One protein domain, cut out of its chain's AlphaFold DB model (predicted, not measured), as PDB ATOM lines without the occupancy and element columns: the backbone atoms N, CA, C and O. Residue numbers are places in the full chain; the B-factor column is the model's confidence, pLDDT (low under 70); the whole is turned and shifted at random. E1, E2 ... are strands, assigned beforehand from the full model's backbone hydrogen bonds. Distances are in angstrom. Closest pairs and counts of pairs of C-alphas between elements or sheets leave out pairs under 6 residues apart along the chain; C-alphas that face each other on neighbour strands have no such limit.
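AT A GLANCE: This is residues 139 to 199 of the 204 residues of an uncharacterized protein of Aspergillus aculeatus (strain ATCC 16872 / CBS 172.66 / WB 5094) (UniProt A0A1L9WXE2). With little regular structure, the model is mostly loops around two small two-stranded hairpins, E1-E2 and E3-E4, set apart along the longest axis and joined by a long looping link. The 61 printed residues hold four named strands, E1 to E4 in chain order, and no named helix; both sheets are antiparallel. The class is all strand, with only 15 residues in named elements. The whole is compact, radius of gyration of the C-alphas 10.9 A, spanning 30 by 23 by 18 A.

IN THESE COORDINATES: After residues 139 to 150, E1 is residues 151 to 154, 9.7 A long, from C-alpha 151 at (142.074, 100.664, 142.990). E2 is residues 164 to 167, 9.0 A. E3 is residues 190 to 192, 6.8 A. E4 is residues 195 to 198, 8.9 A, ending at C-alpha 198 at (151.727, 110.176, 148.680).

HOW THE PARTS SIT: Hairpin E1 and E2 is antiparallel at 134 degrees; N 151 and O 167, 2.8 A apart, are within hydrogen-bond range. Hairpin E3 and E4 is antiparallel at 117 degrees, with N 191 and O 197 within hydrogen-bond range at 2.9 A. E2 and E3 are apart.

THE WHOLE: The farthest C-alphas, Val 147 and Ala 183, are 30.5 A apart. The printed part has no cut. The E2 to E3 link, 22 residues, is long. Residues 156 to 159 and 161 are under pLDDT 70.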
ATOM      1  N   VAL A 139     136.107 107.813 137.088       81.88
ATOM      2  CA  VAL A 139     136.118 108.551 138.358       81.88
ATOM      3  C   VAL A 139     135.515 107.675 139.450       81.88
ATOM      4  O   VAL A 139     134.517 106.994 139.220       81.88
ATOM      5  N   CYS A 140     136.121 107.701 140.630       84.56
ATOM      6  CA  CYS A 140     135.700 106.900 141.769       84.56
ATOM      7  C   CYS A 140     135.862 107.692 143.066       84.56
ATOM      8  O   CYS A 140     136.638 108.644 143.137       84.56
ATOM      9  N   GLN A 141     135.147 107.284 144.108       88.06
ATOM     10  CA  GLN A 141     135.398 107.739 145.479       88.06
ATOM     11  C   GLN A 141     136.010 106.635 146.334       88.06
ATOM     12  O   GLN A 141     136.815 106.913 147.226       88.06
ATOM     13  N   ARG A 142     135.655 105.380 146.049       86.62
ATOM     14  CA  ARG A 142     136.135 104.206 146.776       86.62
ATOM     15  C   ARG A 142     136.535 103.072 145.840       86.62
ATOM     16  O   ARG A 142     136.067 102.991 144.709       86.62
ATOM     17  N   THR A 143     137.408 102.187 146.317       85.69
ATOM     18  CA  THR A 143     137.942 101.072 145.518       85.69
ATOM     19  C   THR A 143     136.870 100.056 145.124       85.69
ATOM     20  O   THR A 143     136.999  99.443 144.073       85.69
ATOM     21  N   GLU A 144     135.785  99.908 145.891       87.69
ATOM     22  CA  GLU A 144     134.689  98.991 145.536       87.69
ATOM     23  C   GLU A 144     133.906  99.448 144.298       87.69
ATOM     24  O   GLU A 144     133.190  98.655 143.692       87.69
ATOM     25  N   GLU A 145     134.046 100.719 143.912       83.75
ATOM     26  CA  GLU A 145     133.478 101.247 142.672       83.75
ATOM     27  C   GLU A 145     134.287 100.798 141.450       83.75
ATOM     28  O   GLU A 145     133.790 100.937 140.338       83.75
ATOM     29  N   CYS A 146     135.495 100.254 141.643       83.62
ATOM     30  CA  CYS A 146     136.393  99.797 140.591       83.62
ATOM     31  C   CYS A 146     136.258  98.297 140.297       83.62
ATOM     32  O   CYS A 146     135.992  97.483 141.182       83.62
ATOM     33  N   VAL A 147     136.492  97.905 139.040       85.38
ATOM     34  CA  VAL A 147     136.529  96.489 138.655       85.38
ATOM     35  C   VAL A 147     137.713  95.775 139.312       85.38
ATOM     36  O   VAL A 147     138.742  96.383 139.621       85.38
ATOM     37  N   ALA A 148     137.577  94.462 139.510       81.88
ATOM     38  CA  ALA A 148     138.589  93.646 140.174       81.88
ATOM     39  C   ALA A 148     139.989  93.838 139.554       81.88
ATOM     40  O   ALA A 148     140.168  93.718 138.343       81.88
ATOM     41  N   GLY A 149     140.979  94.113 140.408       80.94
ATOM     42  CA  GLY A 149     142.363  94.383 140.004       80.94
ATOM     43  C   GLY A 149     142.712  95.867 139.846       80.94
ATOM     44  O   GLY A 149     143.886  96.182 139.650       80.94
ATOM     45  N   LEU A 150     141.738  96.772 139.972       86.12
ATOM     46  CA  LEU A 150     141.960  98.218 140.038       86.12
ATOM     47  C   LEU A 150     141.710  98.752 141.454       86.12
ATOM     48  O   LEU A 150     140.993  98.147 142.248       86.12
ATOM     49  N   VAL A 151     142.300  99.907 141.755       88.94
ATOM     50  CA  VAL A 151     142.074 100.664 142.990       88.94
ATOM     51  C   VAL A 151     141.653 102.088 142.671       88.94
ATOM     52  O   VAL A 151     142.033 102.639 141.635       88.94
ATOM     53  N   CYS A 152     140.893 102.691 143.580       88.75
ATOM     54  CA  CYS A 152     140.546 104.096 143.478       88.75
ATOM     55  C   CYS A 152     141.681 104.953 144.045       88.75
ATOM     56  O   CYS A 152     141.873 105.003 145.259       88.75
ATOM     57  N   ALA A 153     142.448 105.607 143.174       87.44
ATOM     58  CA  ALA A 153     143.613 106.395 143.575       87.44
ATOM     59  C   ALA A 153     143.701 107.714 142.802       87.44
ATOM     60  O   ALA A 153     143.187 107.834 141.686       87.44
ATOM     61  N   TYR A 154     144.387 108.699 143.382       85.38
ATOM     62  CA  TYR A 154     144.686 109.958 142.703       85.38
ATOM     63  C   TYR A 154     145.565 109.721 141.476       85.38
ATOM     64  O   TYR A 154     146.513 108.936 141.515       85.38
ATOM     65  N   SER A 155     145.258 110.406 140.378       76.75
ATOM     66  CA  SER A 155     146.013 110.288 139.132       76.75
ATOM     67  C   SER A 155     146.803 111.552 138.844       76.75
ATOM     68  O   SER A 155     146.260 112.652 138.877       76.75
ATOM     69  N   LEU A 156     148.076 111.374 138.489       69.62
ATOM     70  CA  LEU A 156     148.912 112.446 137.941       69.62
ATOM     71  C   LEU A 156     148.478 112.868 136.530       69.62
ATOM     72  O   LEU A 156     148.858 113.942 136.075       69.62
ATOM     73  N   PHE A 157     147.714 112.022 135.834       65.94
ATOM     74  CA  PHE A 157     147.258 112.255 134.462       65.94
ATOM     75  C   PHE A 157     145.912 112.983 134.390       65.94
ATOM     76  O   PHE A 157     145.443 113.283 133.296       65.94
ATOM     77  N   SER A 158     145.273 113.231 135.534       63.25
ATOM     78  CA  SER A 158     144.060 114.040 135.603       63.25
ATOM     79  C   SER A 158     144.435 115.521 135.615       63.25
ATOM     80  O   SER A 158     145.314 115.921 136.379       63.25
ATOM     81  N   GLU A 159     143.763 116.340 134.799       64.06
ATOM     82  CA  GLU A 159     143.909 117.806 134.846       64.06
ATOM     83  C   GLU A 159     143.545 118.354 136.229       64.06
ATOM     84  O   GLU A 159     144.192 119.267 136.741       64.06
ATOM     85  N   ASP A 160     142.551 117.738 136.866       72.88
ATOM     86  CA  ASP A 160     142.218 117.978 138.258       72.88
ATOM     87  C   ASP A 160     142.904 116.938 139.151       72.88
ATOM     88  O   ASP A 160     142.498 115.773 139.221       72.88
ATOM     89  N   ARG A 161     143.941 117.385 139.864       68.94
ATOM     90  CA  ARG A 161     144.743 116.568 140.789       68.94
ATOM     91  C   ARG A 161     143.980 116.127 142.039       68.94
ATOM     92  O   ARG A 161     144.484 115.282 142.778       68.94
ATOM     93  N   SER A 162     142.782 116.666 142.271       74.50
ATOM     94  CA  SER A 162     141.870 116.231 143.332       74.50
ATOM     95  C   SER A 162     140.921 115.106 142.898       74.50
ATOM     96  O   SER A 162     140.263 114.491 143.739       74.50
ATOM     97  N   THR A 163     140.888 114.774 141.606       82.06
ATOM     98  CA  THR A 163     140.063 113.682 141.088       82.06
ATOM     99  C   THR A 163     140.763 112.331 141.274       82.06
ATOM    100  O   THR A 163     141.918 112.133 140.878       82.06
ATOM    101  N   LYS A 164     140.041 111.368 141.857       86.19
ATOM    102  CA  LYS A 164     140.449 109.960 141.917       86.19
ATOM    103  C   LYS A 164     139.854 109.190 140.750       86.19
ATOM    104  O   LYS A 164     138.709 109.420 140.361       86.19
ATOM    105  N   ILE A 165     140.628 108.247 140.228       85.31
ATOM    106  CA  ILE A 165     140.189 107.346 139.166       85.31
ATOM    107  C   ILE A 165     140.517 105.898 139.520       85.31
ATOM    108  O   ILE A 165     141.465 105.619 140.257       85.31
ATOM    109  N   CYS A 166     139.756 104.971 138.954       85.94
ATOM    110  CA  CYS A 166     140.088 103.559 138.961       85.94
ATOM    111  C   CYS A 166     141.333 103.341 138.102       85.94
ATOM    112  O   CYS A 166     141.344 103.653 136.915       85.94
ATOM    113  N   GLN A 167     142.400 102.827 138.694       85.38
ATOM    114  CA  GLN A 167     143.660 102.564 138.002       85.38
ATOM    115  C   GLN A 167     144.393 101.388 138.646       85.38
ATOM    116  O   GLN A 167     143.944 100.839 139.650       85.38
ATOM    117  N   ALA A 168     145.507 100.962 138.050       85.94
ATOM    118  CA  ALA A 168     146.367  99.976 138.692       85.94
ATOM    119  C   ALA A 168     146.881 100.530 140.028       85.94
ATOM    120  O   ALA A 168     147.119 101.734 140.146       85.94
ATOM    121  N   ALA A 169     147.059  99.655 141.019       84.94
ATOM    122  CA  ALA A 169     147.606 100.056 142.308       84.94
ATOM    123  C   ALA A 169     148.946 100.786 142.116       84.94
ATOM    124  O   ALA A 169     149.852 100.213 141.497       84.94
ATOM    125  N   PRO A 170     149.083 102.031 142.611       84.69
ATOM    126  CA  PRO A 170     150.348 102.741 142.553       84.69
ATOM    127  C   PRO A 170     151.443 101.923 143.238       84.69
ATOM    128  O   PRO A 170     151.208 101.280 144.264       84.69
ATOM    129  N   GLY A 171     152.650 101.953 142.673       84.56
ATOM    130  CA  GLY A 171     153.810 101.351 143.323       84.56
ATOM    131  C   GLY A 171     154.083 102.004 144.689       84.56
ATOM    132  O   GLY A 171     153.713 103.163 144.888       84.56
ATOM    133  N   PRO A 172     154.744 101.303 145.627       86.38
ATOM    134  CA  PRO A 172     155.094 101.867 146.930       86.38
ATOM    135  C   PRO A 172     155.806 103.220 146.796       86.38
ATOM    136  O   PRO A 172     156.745 103.357 146.012       86.38
ATOM    137  N   GLY A 173     155.323 104.221 147.532       84.94
ATOM    138  CA  GLY A 173     155.859 105.585 147.535       84.94
ATOM    139  C   GLY A 173     155.589 106.431 146.286       84.94
ATOM    140  O   GLY A 173     155.998 107.594 146.252       84.94
ATOM    141  N   ALA A 174     154.906 105.892 145.273       87.06
ATOM    142  CA  ALA A 174     154.458 106.654 144.110       87.06
ATOM    143  C   ALA A 174     153.267 107.563 144.456       87.06
ATOM    144  O   ALA A 174     152.569 107.342 145.442       87.06
ATOM    145  N   TYR A 175     152.994 108.564 143.618       85.00
ATOM    146  CA  TYR A 175     151.832 109.438 143.798       85.00
ATOM    147  C   TYR A 175     150.527 108.630 143.879       85.00
ATOM    148  O   TYR A 175     150.282 107.748 143.056       85.00
ATOM    149  N   GLY A 176     149.703 108.928 144.882       84.06
ATOM    150  CA  GLY A 176     148.465 108.211 145.176       84.06
ATOM    151  C   GLY A 176     148.643 106.884 145.928       84.06
ATOM    152  O   GLY A 176     147.636 106.271 146.276       84.06
ATOM    153  N   ALA A 177     149.874 106.433 146.202       87.50
ATOM    154  CA  ALA A 177     150.128 105.272 147.059       87.50
ATOM    155  C   ALA A 177     149.820 105.599 148.527       87.50
ATOM    156  O   ALA A 177     150.028 106.728 148.960       87.50
ATOM    157  N   ALA A 178     149.372 104.613 149.304       88.38
ATOM    158  CA  ALA A 178     149.189 104.781 150.745       88.38
ATOM    159  C   ALA A 178     150.533 105.039 151.453       88.38
ATOM    160  O   ALA A 178     151.550 104.448 151.088       88.38
ATOM    161  N   CYS A 179     150.518 105.882 152.482       91.25
ATOM    162  CA  CYS A 179     151.683 106.207 153.307       91.25
ATOM    163  C   CYS A 179     151.295 106.306 154.786       91.25
ATOM    164  O   CYS A 179     150.149 106.597 155.111       91.25
ATOM    165  N   ALA A 180     152.238 106.066 155.693       93.19
ATOM    166  CA  ALA A 180     152.084 106.360 157.118       93.19
ATOM    167  C   ALA A 180     152.781 107.680 157.494       93.19
ATOM    168  O   ALA A 180     152.364 108.350 158.439       93.19
ATOM    169  N   GLY A 181     153.812 108.073 156.743       89.44
ATOM    170  CA  GLY A 181     154.479 109.363 156.875       89.44
ATOM    171  C   GLY A 181     155.274 109.754 155.631       89.44
ATOM    172  O   GLY A 181     155.372 108.999 154.667       89.44
ATOM    173  N   ASP A 182     155.857 110.954 155.659       90.38
ATOM    174  CA  ASP A 182     156.572 111.551 154.520       90.38
ATOM    175  C   ASP A 182     157.704 110.661 153.974       90.38
ATOM    176  O   ASP A 182     157.962 110.658 152.772       90.38
ATOM    177  N   ALA A 183     158.343 109.862 154.837       90.19
ATOM    178  CA  ALA A 183     159.428 108.951 154.466       90.19
ATOM    179  C   ALA A 183     158.990 107.787 153.560       90.19
ATOM    180  O   ALA A 183     159.832 107.199 152.881       90.19
ATOM    181  N   ASP A 184     157.696 107.462 153.530       89.94
ATOM    182  CA  ASP A 184     157.161 106.399 152.675       89.94
ATOM    183  C   ASP A 184     156.988 106.863 151.223       89.94
ATOM    184  O   ASP A 184     156.795 106.042 150.330       89.94
ATOM    185  N   CYS A 185     157.052 108.176 150.979       89.62
ATOM    186  CA  CYS A 185     156.782 108.789 149.689       89.62
ATOM    187  C   CYS A 185     158.068 109.215 148.991       89.62
ATOM    188  O   CYS A 185     158.900 109.914 149.563       89.62
ATOM    189  N   VAL A 186     158.190 108.899 147.699       89.50
ATOM    190  CA  VAL A 186     159.324 109.350 146.869       89.50
ATOM    191  C   VAL A 186     159.391 110.881 146.810       89.50
ATOM    192  O   VAL A 186     160.468 111.461 146.731       89.50
ATOM    193  N   SER A 187     158.237 111.541 146.879       85.69
ATOM    194  CA  SER A 187     158.117 112.998 146.933       85.69
ATOM    195  C   SER A 187     158.439 113.611 148.299       85.69
ATOM    196  O   SER A 187     158.520 114.834 148.395       85.69
ATOM    197  N   GLY A 188     158.570 112.800 149.355       90.06
ATOM    198  CA  GLY A 188     158.683 113.282 150.729       90.06
ATOM    199  C   GLY A 188     157.413 113.957 151.259       90.06
ATOM    200  O   GLY A 188     157.505 114.759 152.182       90.06
ATOM    201  N   ASN A 189     156.246 113.709 150.652       89.38
ATOM    202  CA  ASN A 189     154.982 114.317 151.065       89.38
ATOM    203  C   ASN A 189     153.874 113.267 151.184       89.38
ATOM    204  O   ASN A 189     153.347 112.794 150.177       89.38
ATOM    205  N   CYS A 190     153.506 112.953 152.421       90.75
ATOM    206  CA  CYS A 190     152.359 112.144 152.790       90.75
ATOM    207  C   CYS A 190     151.237 113.064 153.283       90.75
ATOM    208  O   CYS A 190     151.416 113.835 154.229       90.75
ATOM    209  N   GLY A 191     150.074 112.999 152.635       87.50
ATOM    210  CA  GLY A 191     148.941 113.864 152.953       87.50
ATOM    211  C   GLY A 191     148.442 114.630 151.736       87.50
ATOM    212  O   GLY A 191     148.895 115.741 151.466       87.50
ATOM    213  N   VAL A 192     147.462 114.067 151.031       84.81
ATOM    214  CA  VAL A 192     146.749 114.744 149.937       84.81
ATOM    215  C   VAL A 192     145.295 114.895 150.350       84.81
ATOM    216  O   VAL A 192     144.644 113.908 150.668       84.81
ATOM    217  N   ASN A 193     144.780 116.128 150.379       82.00
ATOM    218  CA  ASN A 193     143.384 116.423 150.739       82.00
ATOM    219  C   ASN A 193     142.914 115.799 152.073       82.00
ATOM    220  O   ASN A 193     141.747 115.453 152.228       82.00
ATOM    221  N   GLY A 194     143.822 115.656 153.046       82.56
ATOM    222  CA  GLY A 194     143.527 115.045 154.349       82.56
ATOM    223  C   GLY A 194     143.586 113.513 154.375       82.56
ATOM    224  O   GLY A 194     143.333 112.923 155.423       82.56
ATOM    225  N   GLU A 195     143.949 112.865 153.266       86.88
ATOM    226  CA  GLU A 195     144.152 111.419 153.183       86.88
ATOM    227  C   GLU A 195     145.636 111.044 153.253       86.88
ATOM    228  O   GLU A 195     146.502 111.741 152.721       86.88
ATOM    229  N   LEU A 196     145.921 109.903 153.885       91.00
ATOM    230  CA  LEU A 196     147.262 109.343 154.063       91.00
ATOM    231  C   LEU A 196     147.766 108.660 152.781       91.00
ATOM    232  O   LEU A 196     147.910 107.437 152.701       91.00
ATOM    233  N   VAL A 197     148.000 109.476 151.756       90.38
ATOM    234  CA  VAL A 197     148.547 109.060 150.462       90.38
ATOM    235  C   VAL A 197     149.676 109.984 150.009       90.38
ATOM    236  O   VAL A 197     149.724 111.162 150.374       90.38
ATOM    237  N   CYS A 198     150.589 109.446 149.208       88.88
ATOM    238  CA  CYS A 198     151.727 110.176 148.680       88.88
ATOM    239  C   CYS A 198     151.291 111.222 147.657       88.88
ATOM    240  O   CYS A 198     150.638 110.907 146.661       88.88
ATOM    241  N   GLY A 199     151.671 112.470 147.909       86.62
ATOM    242  CA  GLY A 199     151.385 113.624 147.067       86.62
ATOM    243  C   GLY A 199     152.586 114.077 146.254       86.62
ATOM    244  O   GLY A 199     153.601 113.391 146.153       86.62
TER     245      GLY A 199